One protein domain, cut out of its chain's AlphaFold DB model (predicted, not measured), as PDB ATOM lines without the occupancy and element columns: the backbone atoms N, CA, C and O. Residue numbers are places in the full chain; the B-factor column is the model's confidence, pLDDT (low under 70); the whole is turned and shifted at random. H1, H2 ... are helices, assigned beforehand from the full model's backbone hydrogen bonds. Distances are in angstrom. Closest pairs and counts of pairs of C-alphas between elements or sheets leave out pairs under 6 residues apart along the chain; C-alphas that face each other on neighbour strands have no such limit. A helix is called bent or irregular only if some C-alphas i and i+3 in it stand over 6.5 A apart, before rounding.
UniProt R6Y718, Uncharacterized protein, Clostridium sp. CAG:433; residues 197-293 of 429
ATOM      1  N   GLN A 197      81.652 145.836 138.184       47.91
ATOM      2  CA  GLN A 197      82.893 146.523 137.814       47.91
ATOM      3  C   GLN A 197      84.156 145.880 138.427       47.91
ATOM      4  O   GLN A 197      85.132 145.642 137.716       47.91
ATOM      5  N   ALA A 198      84.127 145.495 139.711       52.47
ATOM      6  CA  ALA A 198      85.231 144.766 140.354       52.47
ATOM      7  C   ALA A 198      85.341 143.308 139.856       52.47
ATOM      8  O   ALA A 198      86.443 142.772 139.740       52.47
ATOM      9  N   SER A 199      84.204 142.690 139.514       61.16
ATOM     10  CA  SER A 199      84.116 141.371 138.873       61.16
ATOM     11  C   SER A 199      84.765 141.369 137.488       61.16
ATOM     12  O   SER A 199      85.552 140.473 137.192       61.16
ATOM     13  N   ASN A 200      84.504 142.389 136.662       64.75
ATOM     14  CA  ASN A 200      85.088 142.490 135.323       64.75
ATOM     15  C   ASN A 200      86.612 142.656 135.370       64.75
ATOM     16  O   ASN A 200      87.316 141.918 134.686       64.75
ATOM     17  N   LYS A 201      87.132 143.542 136.234       70.25
ATOM     18  CA  LYS A 201      88.584 143.728 136.395       70.25
ATOM     19  C   LYS A 201      89.269 142.445 136.875       70.25
ATOM     20  O   LYS A 201      90.268 142.039 136.293       70.25
ATOM     21  N   ALA A 202      88.703 141.772 137.880       74.19
ATOM     22  CA  ALA A 202      89.226 140.493 138.360       74.19
ATOM     23  C   ALA A 202      89.199 139.411 137.269       74.19
ATOM     24  O   ALA A 202      90.161 138.660 137.132       74.19
ATOM     25  N   ASN A 203      88.138 139.351 136.463       77.38
ATOM     26  CA  ASN A 203      88.029 138.386 135.373       77.38
ATOM     27  C   ASN A 203      89.100 138.619 134.291       77.38
ATOM     28  O   ASN A 203      89.777 137.672 133.897       77.38
ATOM     29  N   SER A 204      89.328 139.873 133.884       81.62
ATOM     30  CA  SER A 204      90.405 140.231 132.948       81.62
ATOM     31  C   SER A 204      91.791 139.921 133.515       81.62
ATOM     32  O   SER A 204      92.612 139.328 132.822       81.62
ATOM     33  N   THR A 205      92.053 140.235 134.790       81.94
ATOM     34  CA  THR A 205      93.327 139.881 135.438       81.94
ATOM     35  C   THR A 205      93.561 138.372 135.429       81.94
ATOM     36  O   THR A 205      94.659 137.927 135.108       81.94
ATOM     37  N   MET A 206      92.534 137.567 135.717       86.88
ATOM     38  CA  MET A 206      92.652 136.107 135.681       86.88
ATOM     39  C   MET A 206      92.875 135.567 134.262       86.88
ATOM     40  O   MET A 206      93.620 134.602 134.100       86.88
ATOM     41  N   GLN A 207      92.290 136.188 133.235       88.19
ATOM     42  CA  GLN A 207      92.559 135.836 131.835       88.19
ATOM     43  C   GLN A 207      94.005 136.145 131.430       88.19
ATOM     44  O   GLN A 207      94.664 135.290 130.845       88.19
ATOM     45  N   VAL A 208      94.527 137.319 131.790       87.81
ATOM     46  CA  VAL A 208      95.933 137.676 131.538       87.81
ATOM     47  C   VAL A 208      96.863 136.689 132.237       87.81
ATOM     48  O   VAL A 208      97.771 136.141 131.621       87.81
ATOM     49  N   LEU A 209      96.593 136.393 133.508       87.25
ATOM     50  CA  LEU A 209      97.385 135.458 134.299       87.25
ATOM     51  C   LEU A 209      97.347 134.036 133.720       87.25
ATOM     52  O   LEU A 209      98.359 133.339 133.731       87.25
ATOM     53  N   PHE A 210      96.206 133.614 133.166       91.81
ATOM     54  CA  PHE A 210      96.077 132.348 132.441       91.81
ATOM     55  C   PHE A 210      96.980 132.306 131.202       91.81
ATOM     56  O   PHE A 210      97.711 131.338 131.013       91.81
ATOM     57  N   ILE A 211      96.967 133.366 130.388       91.00
ATOM     58  CA  ILE A 211      97.806 133.471 129.186       91.00
ATOM     59  C   ILE A 211      99.290 133.469 129.568       91.00
ATOM     60  O   ILE A 211     100.060 132.698 129.004       91.00
ATOM     61  N   LEU A 212      99.681 134.251 130.577       84.75
ATOM     62  CA  LEU A 212     101.054 134.263 131.091       84.75
ATOM     63  C   LEU A 212     101.485 132.887 131.611       84.75
ATOM     64  O   LEU A 212     102.622 132.482 131.397       84.75
ATOM     65  N   THR A 213     100.571 132.140 132.239       91.88
ATOM     66  CA  THR A 213     100.835 130.759 132.673       91.88
ATOM     67  C   THR A 213     101.173 129.862 131.477       91.88
ATOM     68  O   THR A 213     102.142 129.111 131.530       91.88
ATOM     69  N   LEU A 214     100.420 129.952 130.377       91.94
ATOM     70  CA  LEU A 214     100.718 129.189 129.159       91.94
ATOM     71  C   LEU A 214     102.056 129.606 128.538       91.94
ATOM     72  O   LEU A 214     102.865 128.743 128.203       91.94
ATOM     73  N   ILE A 215     102.316 130.914 128.445       86.38
ATOM     74  CA  ILE A 215     103.584 131.447 127.928       86.38
ATOM     75  C   ILE A 215     104.767 130.940 128.763       86.38
ATOM     76  O   ILE A 215     105.794 130.587 128.194       86.38
ATOM     77  N   SER A 216     104.607 130.821 130.087       88.88
ATOM     78  CA  SER A 216     105.665 130.315 130.972       88.88
ATOM     79  C   SER A 216     106.099 128.880 130.649       88.88
ATOM     80  O   SER A 216     107.252 128.537 130.867       88.88
ATOM     81  N   ILE A 217     105.222 128.054 130.066       90.69
ATOM     82  CA  ILE A 217     105.605 126.732 129.550       90.69
ATOM     83  C   ILE A 217     106.161 126.849 128.127       90.69
ATOM     84  O   ILE A 217     107.182 126.251 127.803       90.69
ATOM     85  N   LEU A 218     105.502 127.624 127.261       89.19
ATOM     86  CA  LEU A 218     105.862 127.723 125.841       89.19
ATOM     87  C   LEU A 218     107.233 128.365 125.595       89.19
ATOM     88  O   LEU A 218     107.821 128.133 124.543       89.19
ATOM     89  N   ILE A 219     107.754 129.145 126.543       86.25
ATOM     90  CA  ILE A 219     109.090 129.746 126.443       86.25
ATOM     91  C   ILE A 219     110.220 128.751 126.754       86.25
ATOM     92  O   ILE A 219     111.369 129.017 126.411       86.25
ATOM     93  N   ILE A 220     109.919 127.593 127.355       89.88
ATOM     94  CA  ILE A 220     110.929 126.604 127.769       89.88
ATOM     95  C   ILE A 220     111.805 126.143 126.591       89.88
ATOM     96  O   ILE A 220     113.022 126.235 126.721       89.88
ATOM     97  N   PRO A 221     111.270 125.722 125.424       86.44
ATOM     98  CA  PRO A 221     112.112 125.315 124.296       86.44
ATOM     99  C   PRO A 221     113.020 126.438 123.781       86.44
ATOM    100  O   PRO A 221     114.137 126.178 123.346       86.44
ATOM    101  N   TYR A 222     112.560 127.692 123.854       81.88
ATOM    102  CA  TYR A 222     113.367 128.851 123.480       81.88
ATOM    103  C   TYR A 222     114.522 129.073 124.463       81.88
ATOM    104  O   TYR A 222     115.651 129.283 124.031       81.88
ATOM    105  N   LEU A 223     114.266 128.957 125.772       81.31
ATOM    106  CA  LEU A 223     115.315 129.016 126.794       81.31
ATOM    107  C   LEU A 223     116.314 127.865 126.649       81.31
ATOM    108  O   LEU A 223     117.512 128.099 126.733       81.31
ATOM    109  N   ILE A 224     115.840 126.645 126.367       83.19
ATOM    110  CA  ILE A 224     116.714 125.498 126.091       83.19
ATOM    111  C   ILE A 224     117.620 125.807 124.900       83.19
ATOM    112  O   ILE A 224     118.825 125.632 125.019       83.19
ATOM    113  N   LYS A 225     117.069 126.319 123.790       79.81
ATOM    114  CA  LYS A 225     117.867 126.707 122.619       79.81
ATOM    115  C   LYS A 225     118.909 127.775 122.966       79.81
ATOM    116  O   LYS A 225     120.048 127.653 122.533       79.81
ATOM    117  N   LEU A 226     118.528 128.791 123.741       73.19
ATOM    118  CA  LEU A 226     119.445 129.842 124.184       73.19
ATOM    119  C   LEU A 226     120.608 129.252 124.993       73.19
ATOM    120  O   LEU A 226     121.757 129.571 124.727       73.19
ATOM    121  N   PHE A 227     120.326 128.331 125.921       72.56
ATOM    122  CA  PHE A 227     121.375 127.624 126.659       72.56
ATOM    123  C   PHE A 227     122.217 126.737 125.728       72.56
ATOM    124  O   PHE A 227     123.440 126.727 125.823       72.56
ATOM    125  N   SER A 228     121.609 126.037 124.767       70.06
ATOM    126  CA  SER A 228     122.347 125.238 123.779       70.06
ATOM    127  C   SER A 228     123.350 126.060 122.958       70.06
ATOM    128  O   SER A 228     124.369 125.517 122.549       70.06
ATOM    129  N   GLU A 229     123.119 127.355 122.721       66.75
ATOM    130  CA  GLU A 229     124.070 128.215 121.991       66.75
ATOM    131  C   GLU A 229     125.371 128.497 122.768       66.75
ATOM    132  O   GLU A 229     126.404 128.803 122.150       66.75
ATOM    133  N   ASP A 230     125.330 128.364 124.096       62.56
ATOM    134  CA  ASP A 230     126.476 128.540 124.991       62.56
ATOM    135  C   ASP A 230     127.185 127.215 125.308       62.56
ATOM    136  O   ASP A 230     128.408 127.200 125.456       62.56
ATOM    137  N   TYR A 231     126.437 126.105 125.356       63.12
ATOM    138  CA  TYR A 231     126.943 124.780 125.748       63.12
ATOM    139  C   TYR A 231     127.124 123.791 124.581       63.12
ATOM    140  O   TYR A 231     127.707 122.723 124.765       63.12
ATOM    141  N   GLY A 232     126.657 124.118 123.372       65.25
ATOM    142  CA  GLY A 232     126.733 123.233 122.208       65.25
ATOM    143  C   GLY A 232     126.033 121.891 122.450       65.25
ATOM    144  O   GLY A 232     124.895 121.845 122.914       65.25
ATOM    145  N   GLU A 233     126.729 120.790 122.155       65.25
ATOM    146  CA  GLU A 233     126.245 119.415 122.368       65.25
ATOM    147  C   GLU A 233     126.429 118.905 123.812       65.25
ATOM    148  O   GLU A 233     126.155 117.741 124.107       65.25
ATOM    149  N   ASN A 234     126.891 119.750 124.740       71.44
ATOM    150  CA  ASN A 234     127.076 119.371 126.138       71.44
ATOM    151  C   ASN A 234     125.727 119.225 126.858       71.44
ATOM    152  O   ASN A 234     125.225 120.162 127.485       71.44
ATOM    153  N   PHE A 235     125.151 118.023 126.809       71.62
ATOM    154  CA  PHE A 235     123.900 117.709 127.499       71.62
ATOM    155  C   PHE A 235     123.960 118.011 129.004       71.62
ATOM    156  O   PHE A 235     122.987 118.508 129.563       71.62
ATOM    157  N   ILE A 236     125.095 117.756 129.666       68.31
ATOM    158  CA  ILE A 236     125.216 117.977 131.115       68.31
ATOM    159  C   ILE A 236     125.293 119.466 131.440       68.31
ATOM    160  O   ILE A 236     124.559 119.918 132.316       68.31
ATOM    161  N   GLY A 237     126.091 120.244 130.709       68.69
ATOM    162  CA  GLY A 237     126.114 121.707 130.848       68.69
ATOM    163  C   GLY A 237     124.748 122.340 130.571       68.69
ATOM    164  O   GLY A 237     124.301 123.232 131.292       68.69
ATOM    165  N   LEU A 238     124.014 121.806 129.592       76.25
ATOM    166  CA  LEU A 238     122.643 122.217 129.297       76.25
ATOM    167  C   LEU A 238     121.687 121.910 130.457       76.25
ATOM    168  O   LEU A 238     120.966 122.795 130.920       76.25
ATOM    169  N   VAL A 239     121.705 120.675 130.962       79.38
ATOM    170  CA  VAL A 239     120.832 120.234 132.056       79.38
ATOM    171  C   VAL A 239     121.144 120.963 133.359       79.38
ATOM    172  O   VAL A 239     120.210 121.318 134.078       79.38
ATOM    173  N   LYS A 240     122.418 121.266 133.641       73.31
ATOM    174  CA  LYS A 240     122.840 122.035 134.823       73.31
ATOM    175  C   LYS A 240     122.117 123.371 134.946       73.31
ATOM    176  O   LYS A 240     121.898 123.808 136.066       73.31
ATOM    177  N   ASN A 241     121.693 123.985 133.840       76.06
ATOM    178  CA  ASN A 241     121.002 125.276 133.831       76.06
ATOM    179  C   ASN A 241     119.481 125.192 133.985       76.06
ATOM    180  O   ASN A 241     118.815 126.220 134.115       76.06
ATOM    181  N   PHE A 242     118.898 123.994 134.037       84.06
ATOM    182  CA  PHE A 242     117.443 123.850 134.129       84.06
ATOM    183  C   PHE A 242     116.867 124.364 135.456       84.06
ATOM    184  O   PHE A 242     115.678 124.674 135.516       84.06
ATOM    185  N   TYR A 243     117.692 124.565 136.496       79.25
ATOM    186  CA  TYR A 243     117.266 125.252 137.725       79.25
ATOM    187  C   TYR A 243     116.709 126.660 137.451       79.25
ATOM    188  O   TYR A 243     115.872 127.149 138.210       79.25
ATOM    189  N   LEU A 244     117.120 127.305 136.351       79.31
ATOM    190  CA  LEU A 244     116.628 128.621 135.947       79.31
ATOM    191  C   LEU A 244     115.125 128.614 135.628       79.31
ATOM    192  O   LEU A 244     114.473 129.653 135.725       79.31
ATOM    193  N   PHE A 245     114.524 127.458 135.326       86.62
ATOM    194  CA  PHE A 245     113.074 127.360 135.135       86.62
ATOM    195  C   PHE A 245     112.279 127.652 136.418       86.62
ATOM    196  O   PHE A 245     111.104 128.019 136.335       86.62
ATOM    197  N   LEU A 246     112.915 127.623 137.595       81.94
ATOM    198  CA  LEU A 246     112.308 128.089 138.844       81.94
ATOM    199  C   LEU A 246     111.928 129.577 138.796       81.94
ATOM    200  O   LEU A 246     110.958 129.970 139.443       81.94
ATOM    201  N   TYR A 247     112.606 130.402 137.988       81.31
ATOM    202  CA  TYR A 247     112.234 131.813 137.814       81.31
ATOM    203  C   TYR A 247     110.877 131.999 137.124       81.31
ATOM    204  O   TYR A 247     110.244 133.042 137.281       81.31
ATOM    205  N   LEU A 248     110.391 130.983 136.404       85.44
ATOM    206  CA  LEU A 248     109.076 131.001 135.761       85.44
ATOM    207  C   LEU A 248     107.951 130.584 136.720       85.44
ATOM    208  O   LEU A 248     106.791 130.895 136.461       85.44
ATOM    209  N   LEU A 249     108.284 129.937 137.845       84.06
ATOM    210  CA  LEU A 249     107.361 129.374 138.840       84.06
ATOM    211  C   LEU A 249     106.409 130.387 139.521       84.06
ATOM    212  O   LEU A 249     105.268 130.013 139.818       84.06
ATOM    213  N   PRO A 250     106.781 131.663 139.764       84.44
ATOM    214  CA  PRO A 250     105.875 132.625 140.395       84.44
ATOM    215  C   PRO A 250     104.571 132.852 139.615       84.44
ATOM    216  O   PRO A 250     103.508 132.986 140.221       84.44
ATOM    217  N   ILE A 251     104.619 132.844 138.278       82.44
ATOM    218  CA  ILE A 251     103.452 133.060 137.406       82.44
ATOM    219  C   ILE A 251     102.374 131.972 137.604       82.44
ATOM    220  O   ILE A 251     101.233 132.317 137.936       82.44
ATOM    221  N   PRO A 252     102.675 130.667 137.440       91.19
ATOM    222  CA  PRO A 252     101.694 129.609 137.627       91.19
ATOM    223  C   PRO A 252     101.256 129.458 139.093       91.19
ATOM    224  O   PRO A 252     100.084 129.151 139.326       91.19
ATOM    225  N   ILE A 253     102.117 129.760 140.079       80.94
ATOM    226  CA  ILE A 253     101.719 129.829 141.501       80.94
ATOM    227  C   ILE A 253     100.658 130.908 141.711       80.94
ATOM    228  O   ILE A 253      99.606 130.634 142.294       80.94
ATOM    229  N   LEU A 254     100.891 132.123 141.207       75.25
ATOM    230  CA  LEU A 254      99.913 133.206 141.293       75.25
ATOM    231  C   LEU A 254      98.606 132.822 140.589       75.25
ATOM    232  O   LEU A 254      97.530 133.056 141.141       75.25
ATOM    233  N   SER A 255      98.686 132.184 139.418       89.00
ATOM    234  CA  SER A 255      97.523 131.685 138.666       89.00
ATOM    235  C   SER A 255      96.693 130.686 139.465       89.00
ATOM    236  O   SER A 255      95.467 130.817 139.555       89.00
ATOM    237  N   PHE A 256      97.360 129.748 140.132       87.06
ATOM    238  CA  PHE A 256      96.734 128.760 140.999       87.06
ATOM    239  C   PHE A 256      96.094 129.397 142.246       87.06
ATOM    240  O   PHE A 256      94.896 129.219 142.490       87.06
ATOM    241  N   VAL A 257      96.857 130.189 143.008       80.69
ATOM    242  CA  VAL A 257      96.404 130.805 144.269       80.69
ATOM    243  C   VAL A 257      95.252 131.779 144.024       80.69
ATOM    244  O   VAL A 257      94.218 131.717 144.701       80.69
ATOM    245  N   LEU A 258      95.383 132.664 143.033       77.06
ATOM    246  CA  LEU A 258      94.321 133.604 142.681       77.06
ATOM    247  C   LEU A 258      93.122 132.882 142.060       77.06
ATOM    248  O   LEU A 258      91.984 133.243 142.361       77.06
ATOM    249  N   GLY A 259      93.347 131.810 141.296       81.75
ATOM    250  CA  GLY A 259      92.285 130.936 140.797       81.75
ATOM    251  C   GLY A 259      91.401 130.401 141.924       81.75
ATOM    252  O   GLY A 259      90.177 130.532 141.860       81.75
ATOM    253  N   ILE A 260      92.005 129.897 143.006       75.06
ATOM    254  CA  ILE A 260      91.281 129.438 144.205       75.06
ATOM    255  C   ILE A 260      90.569 130.599 144.913       75.06
ATOM    256  O   ILE A 260      89.421 130.468 145.346       75.06
ATOM    257  N   LYS A 261      91.222 131.757 145.044       77.19
ATOM    258  CA  LYS A 261      90.620 132.932 145.689       77.19
ATOM    259  C   LYS A 261      89.359 133.397 144.956       77.19
ATOM    260  O   LYS A 261      88.366 133.730 145.604       77.19
ATOM    261  N   TYR A 262      89.386 133.428 143.626       77.56
ATOM    262  CA  TYR A 262      88.296 133.965 142.813       77.56
ATOM    263  C   TYR A 262      87.211 132.934 142.475       77.56
ATOM    264  O   TYR A 262      86.047 133.327 142.373       77.56
ATOM    265  N   ILE A 263      87.514 131.628 142.443       76.12
ATOM    266  CA  ILE A 263      86.470 130.591 142.329       76.12
ATOM    267  C   ILE A 263      85.545 130.586 143.557       76.12
ATOM    268  O   ILE A 263      84.331 130.457 143.417       76.12
ATOM    269  N   ARG A 264      86.089 130.848 144.757       70.69
ATOM    270  CA  ARG A 264      85.302 131.033 145.995       70.69
ATOM    271  C   ARG A 264      84.401 132.272 145.955       70.69
ATOM    272  O   ARG A 264      83.431 132.338 146.696       70.69
ATOM    273  N   LYS A 265      84.704 133.237 145.081       71.69
ATOM    274  CA  LYS A 265      83.899 134.446 144.841       71.69
ATOM    275  C   LYS A 265      82.913 134.296 143.671       71.69
ATOM    276  O   LYS A 265      82.314 135.289 143.274       71.69
ATOM    277  N   GLY A 266      82.752 133.090 143.116       69.25
ATOM    278  CA  GLY A 266      81.794 132.798 142.042       69.25
ATOM    279  C   GLY A 266      82.307 133.019 140.612       69.25
ATOM    280  O   GLY A 266      81.527 132.895 139.671       69.25
ATOM    281  N   LEU A 267      83.599 133.319 140.414       75.50
ATOM    282  CA  LEU A 267      84.193 133.478 139.077       75.50
ATOM    283  C   LEU A 267      84.593 132.122 138.467       75.50
ATOM    284  O   LEU A 267      85.029 131.204 139.164       75.50
ATOM    285  N   LYS A 268      84.499 132.003 137.135       80.44
ATOM    286  CA  LYS A 268      84.869 130.791 136.380       80.44
ATOM    287  C   LYS A 268      86.392 130.687 136.179       80.44
ATOM    288  O   LYS A 268      86.881 130.772 135.059       80.44
ATOM    289  N   CYS A 269      87.145 130.474 137.260       82.50
ATOM    290  CA  CYS A 269      88.618 130.419 137.242       82.50
ATOM    291  C   CYS A 269      89.207 128.996 137.274       82.50
ATOM    292  O   CYS A 269      90.397 128.826 137.531       82.50
ATOM    293  N   THR A 270      88.412 127.954 137.004       81.31
ATOM    294  CA  THR A 270      88.873 126.552 137.042       81.31
ATOM    295  C   THR A 270      90.067 126.299 136.116       81.31
ATOM    296  O   THR A 270      90.973 125.557 136.478       81.31
ATOM    297  N   LYS A 271      90.109 126.961 134.949       87.12
ATOM    298  CA  LYS A 271      91.214 126.835 133.985       87.12
ATOM    299  C   LYS A 271      92.549 127.309 134.567       87.12
ATOM    300  O   LYS A 271      93.548 126.629 134.382       87.12
ATOM    301  N   ASN A 272      92.560 128.416 135.312       89.25
ATOM    302  CA  ASN A 272      93.761 128.922 135.986       89.25
ATOM    303  C   ASN A 272      94.291 127.949 137.036       89.25
ATOM    304  O   ASN A 272      95.495 127.763 137.141       89.25
ATOM    305  N   ILE A 273      93.394 127.304 137.785       83.75
ATOM    306  CA  ILE A 273      93.778 126.311 138.793       83.75
ATOM    307  C   ILE A 273      94.412 125.096 138.108       83.75
ATOM    308  O   ILE A 273      95.508 124.690 138.477       83.75
ATOM    309  N   VAL A 274      93.734 124.544 137.098       86.94
ATOM    310  CA  VAL A 274      94.169 123.328 136.394       86.94
ATOM    311  C   VAL A 274      95.463 123.565 135.612       86.94
ATOM    312  O   VAL A 274      96.406 122.792 135.738       86.94
ATOM    313  N   VAL A 275      95.555 124.647 134.839       89.75
ATOM    314  CA  VAL A 275      96.774 124.952 134.076       89.75
ATOM    315  C   VAL A 275      97.899 125.422 134.993       89.75
ATOM    316  O   VAL A 275      99.039 125.027 134.782       89.75
ATOM    317  N   GLY A 276      97.594 126.180 136.050       90.88
ATOM    318  CA  GLY A 276      98.577 126.594 137.050       90.88
ATOM    319  C   GLY A 276      99.251 125.401 137.724       90.88
ATOM    320  O   GLY A 276     100.473 125.363 137.794       90.88
ATOM    321  N   ILE A 277      98.491 124.385 138.149       89.31
ATOM    322  CA  ILE A 277      99.087 123.204 138.791       89.31
ATOM    323  C   ILE A 277      99.895 122.341 137.814       89.31
ATOM    324  O   ILE A 277     100.973 121.875 138.176       89.31
ATOM    325  N   MET A 278      99.425 122.176 136.571       91.44
ATOM    326  CA  MET A 278     100.186 121.463 135.539       91.44
ATOM    327  C   MET A 278     101.501 122.183 135.224       91.44
ATOM    328  O   MET A 278     102.546 121.544 135.166       91.44
ATOM    329  N   ALA A 279     101.464 123.511 135.090       92.12
ATOM    330  CA  ALA A 279     102.647 124.333 134.857       92.12
ATOM    331  C   ALA A 279     103.647 124.256 136.019       92.12
ATOM    332  O   ALA A 279     104.832 124.053 135.776       92.12
ATOM    333  N   ILE A 280     103.177 124.355 137.272       93.50
ATOM    334  CA  ILE A 280     104.023 124.173 138.465       93.50
ATOM    335  C   ILE A 280     104.715 122.812 138.410       93.50
ATOM    336  O   ILE A 280     105.925 122.739 138.590       93.50
ATOM    337  N   PHE A 281     103.960 121.743 138.146       89.94
ATOM    338  CA  PHE A 281     104.513 120.394 138.104       89.94
ATOM    339  C   PHE A 281     105.585 120.245 137.019       89.94
ATOM    340  O   PHE A 281     106.683 119.789 137.319       89.94
ATOM    341  N   ILE A 282     105.301 120.687 135.790       92.25
ATOM    342  CA  ILE A 282     106.256 120.633 134.672       92.25
ATOM    343  C   ILE A 282     107.533 121.410 135.005       92.25
ATOM    344  O   ILE A 282     108.629 120.881 134.836       92.25
ATOM    345  N   LEU A 283     107.405 122.639 135.514       90.81
ATOM    346  CA  LEU A 283     108.560 123.468 135.859       90.81
ATOM    347  C   LEU A 283     109.393 122.843 136.980       90.81
ATOM    348  O   LEU A 283     110.615 122.849 136.880       90.81
ATOM    349  N   LEU A 284     108.765 122.272 138.012       90.25
ATOM    350  CA  LEU A 284     109.482 121.589 139.094       90.25
ATOM    351  C   LEU A 284     110.211 120.335 138.605       90.25
ATOM    352  O   LEU A 284     111.356 120.124 138.991       90.25
ATOM    353  N   VAL A 285     109.571 119.530 137.749       88.94
ATOM    354  CA  VAL A 285     110.191 118.333 137.161       88.94
ATOM    355  C   VAL A 285     111.390 118.717 136.307       88.94
ATOM    356  O   VAL A 285     112.448 118.133 136.464       88.94
ATOM    357  N   LEU A 286     111.266 119.717 135.434       87.88
ATOM    358  CA  LEU A 286     112.400 120.147 134.614       87.88
ATOM    359  C   LEU A 286     113.518 120.749 135.474       87.88
ATOM    360  O   LEU A 286     114.687 120.439 135.273       87.88
ATOM    361  N   SER A 287     113.159 121.550 136.480       86.19
ATOM    362  CA  SER A 287     114.127 122.185 137.382       86.19
ATOM    363  C   SER A 287     114.881 121.195 138.271       86.19
ATOM    364  O   SER A 287     115.905 121.566 138.837       86.19
ATOM    365  N   SER A 288     114.399 119.956 138.422       83.00
ATOM    366  CA  SER A 288     115.084 118.929 139.210       83.00
ATOM    367  C   SER A 288     116.143 118.161 138.419       83.00
ATOM    368  O   SER A 288     116.915 117.418 139.018       83.00
ATOM    369  N   PHE A 289     116.244 118.348 137.099       80.06
ATOM    370  CA  PHE A 289     117.206 117.610 136.278       80.06
ATOM    371  C   PHE A 289     118.680 117.803 136.689       80.06
ATOM    372  O   PHE A 289     119.397 116.802 136.668       80.06
ATOM    373  N   PRO A 290     119.155 118.984 137.145       75.69
ATOM    374  CA  PRO A 290     120.512 119.122 137.681       75.69
ATOM    375  C   PRO A 290     120.815 118.170 138.849       75.69
ATOM    376  O   PRO A 290     121.963 117.791 139.051       75.69
ATOM    377  N   LEU A 291     119.793 117.778 139.621       75.69
ATOM    378  CA  LEU A 291     119.931 116.823 140.727       75.69
ATOM    379  C   LEU A 291     119.998 115.373 140.231       75.69
ATOM    380  O   LEU A 291     120.630 114.543 140.875       75.69
ATOM    381  N   LEU A 292     119.329 115.062 139.116       71.56
ATOM    382  CA  LEU A 292     119.323 113.725 138.509       71.56
ATOM    383  C   LEU A 292     120.581 113.455 137.678       71.56
ATOM    384  O   LEU A 292     121.019 112.312 137.583       71.56
ATOM    385  N   PHE A 293     121.161 114.507 137.102       70.50
ATOM    386  CA  PHE A 293     122.362 114.449 136.273       70.50
ATOM    387  C   PHE A 293     123.434 115.393 136.835       70.50
ATOM    388  O   PHE A 293     123.763 116.400 136.200       70.50
TER     389      PHE A 293
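What this domain is: This is residues 197 to 293 of the 429 residues of an uncharacterized protein of Clostridium sp. CAG:433 (UniProt R6Y718). A long, slim rod of helices in which the chain makes three passes: H1 then H2 run out, H3 then H4 come back, and H5 runs out again, ending in the short H6. H1, H4 and H5 form an up-and-down bundle, each running against the one before it in the chain, while H2, H3 and H6 gather at the other end of the rod. The printed part has 97 residues with six named helices, H1 to H6 in order, and no named strand; the class is all helix. It is loose, with a radius of gyration of the C-alphas of 16.0 A and spans of 53 by 22 by 15 A.

Where its parts are: H1, residues 197 to 218, begins at C-alpha 197 (82.893, 146.523, 137.814) and is 32.0 A long. H2 is residues 220 to 231, 16.2 A. H3, residues 235 to 248, 21.6 A, is irregular: C-alphas 240 and 243 are 7.1 A apart. H4 is residues 250 to 263, 19.6 A. H5, residues 270 to 287, 25.6 A, begins at C-alpha 270 (88.873, 126.552, 137.042). H6, residues 289 to 292, ends at C-alpha 292 (119.323, 113.725, 138.509).

How they stand to each other: H1 touches H4, closest at the C-alphas of Thr 213 and Pro 252, 5.2 A, opposite ways at a shallow tilt of 34.9 degrees, only just short of steep. H4 and H5 form a helical hairpin; the C-alphas of Pro 252 and Gly 276 are closest, 4.4 A. H2 and H3 form another, at a steep tilt of 42 degrees, closest at the C-alphas of Tyr 231 and Gly 237, 6.0 A. H6 touches H3 at its residues 239 to 243 alone, closest at the C-alphas of Pro 290 and Lys 240, 4.7 A. In H4 and H5 every O i to N i+4 pair is within hydrogen-bond range; in H1 17 of 18, in H2 7 of 8, in H3 2 of 10, beside 9 of 11 O i to N i+3 pairs; H6 is too short for an O i to N i+4 pair.

The domain as a whole: The C-alphas of Gln 197 and Glu 233 are farthest apart, 53.4 A. The printed part has no cut and no long link. Mean pLDDT of the printed part is 80.3; residues 197 to 200, 229 to 233, 236 to 237 and 266 are under 70.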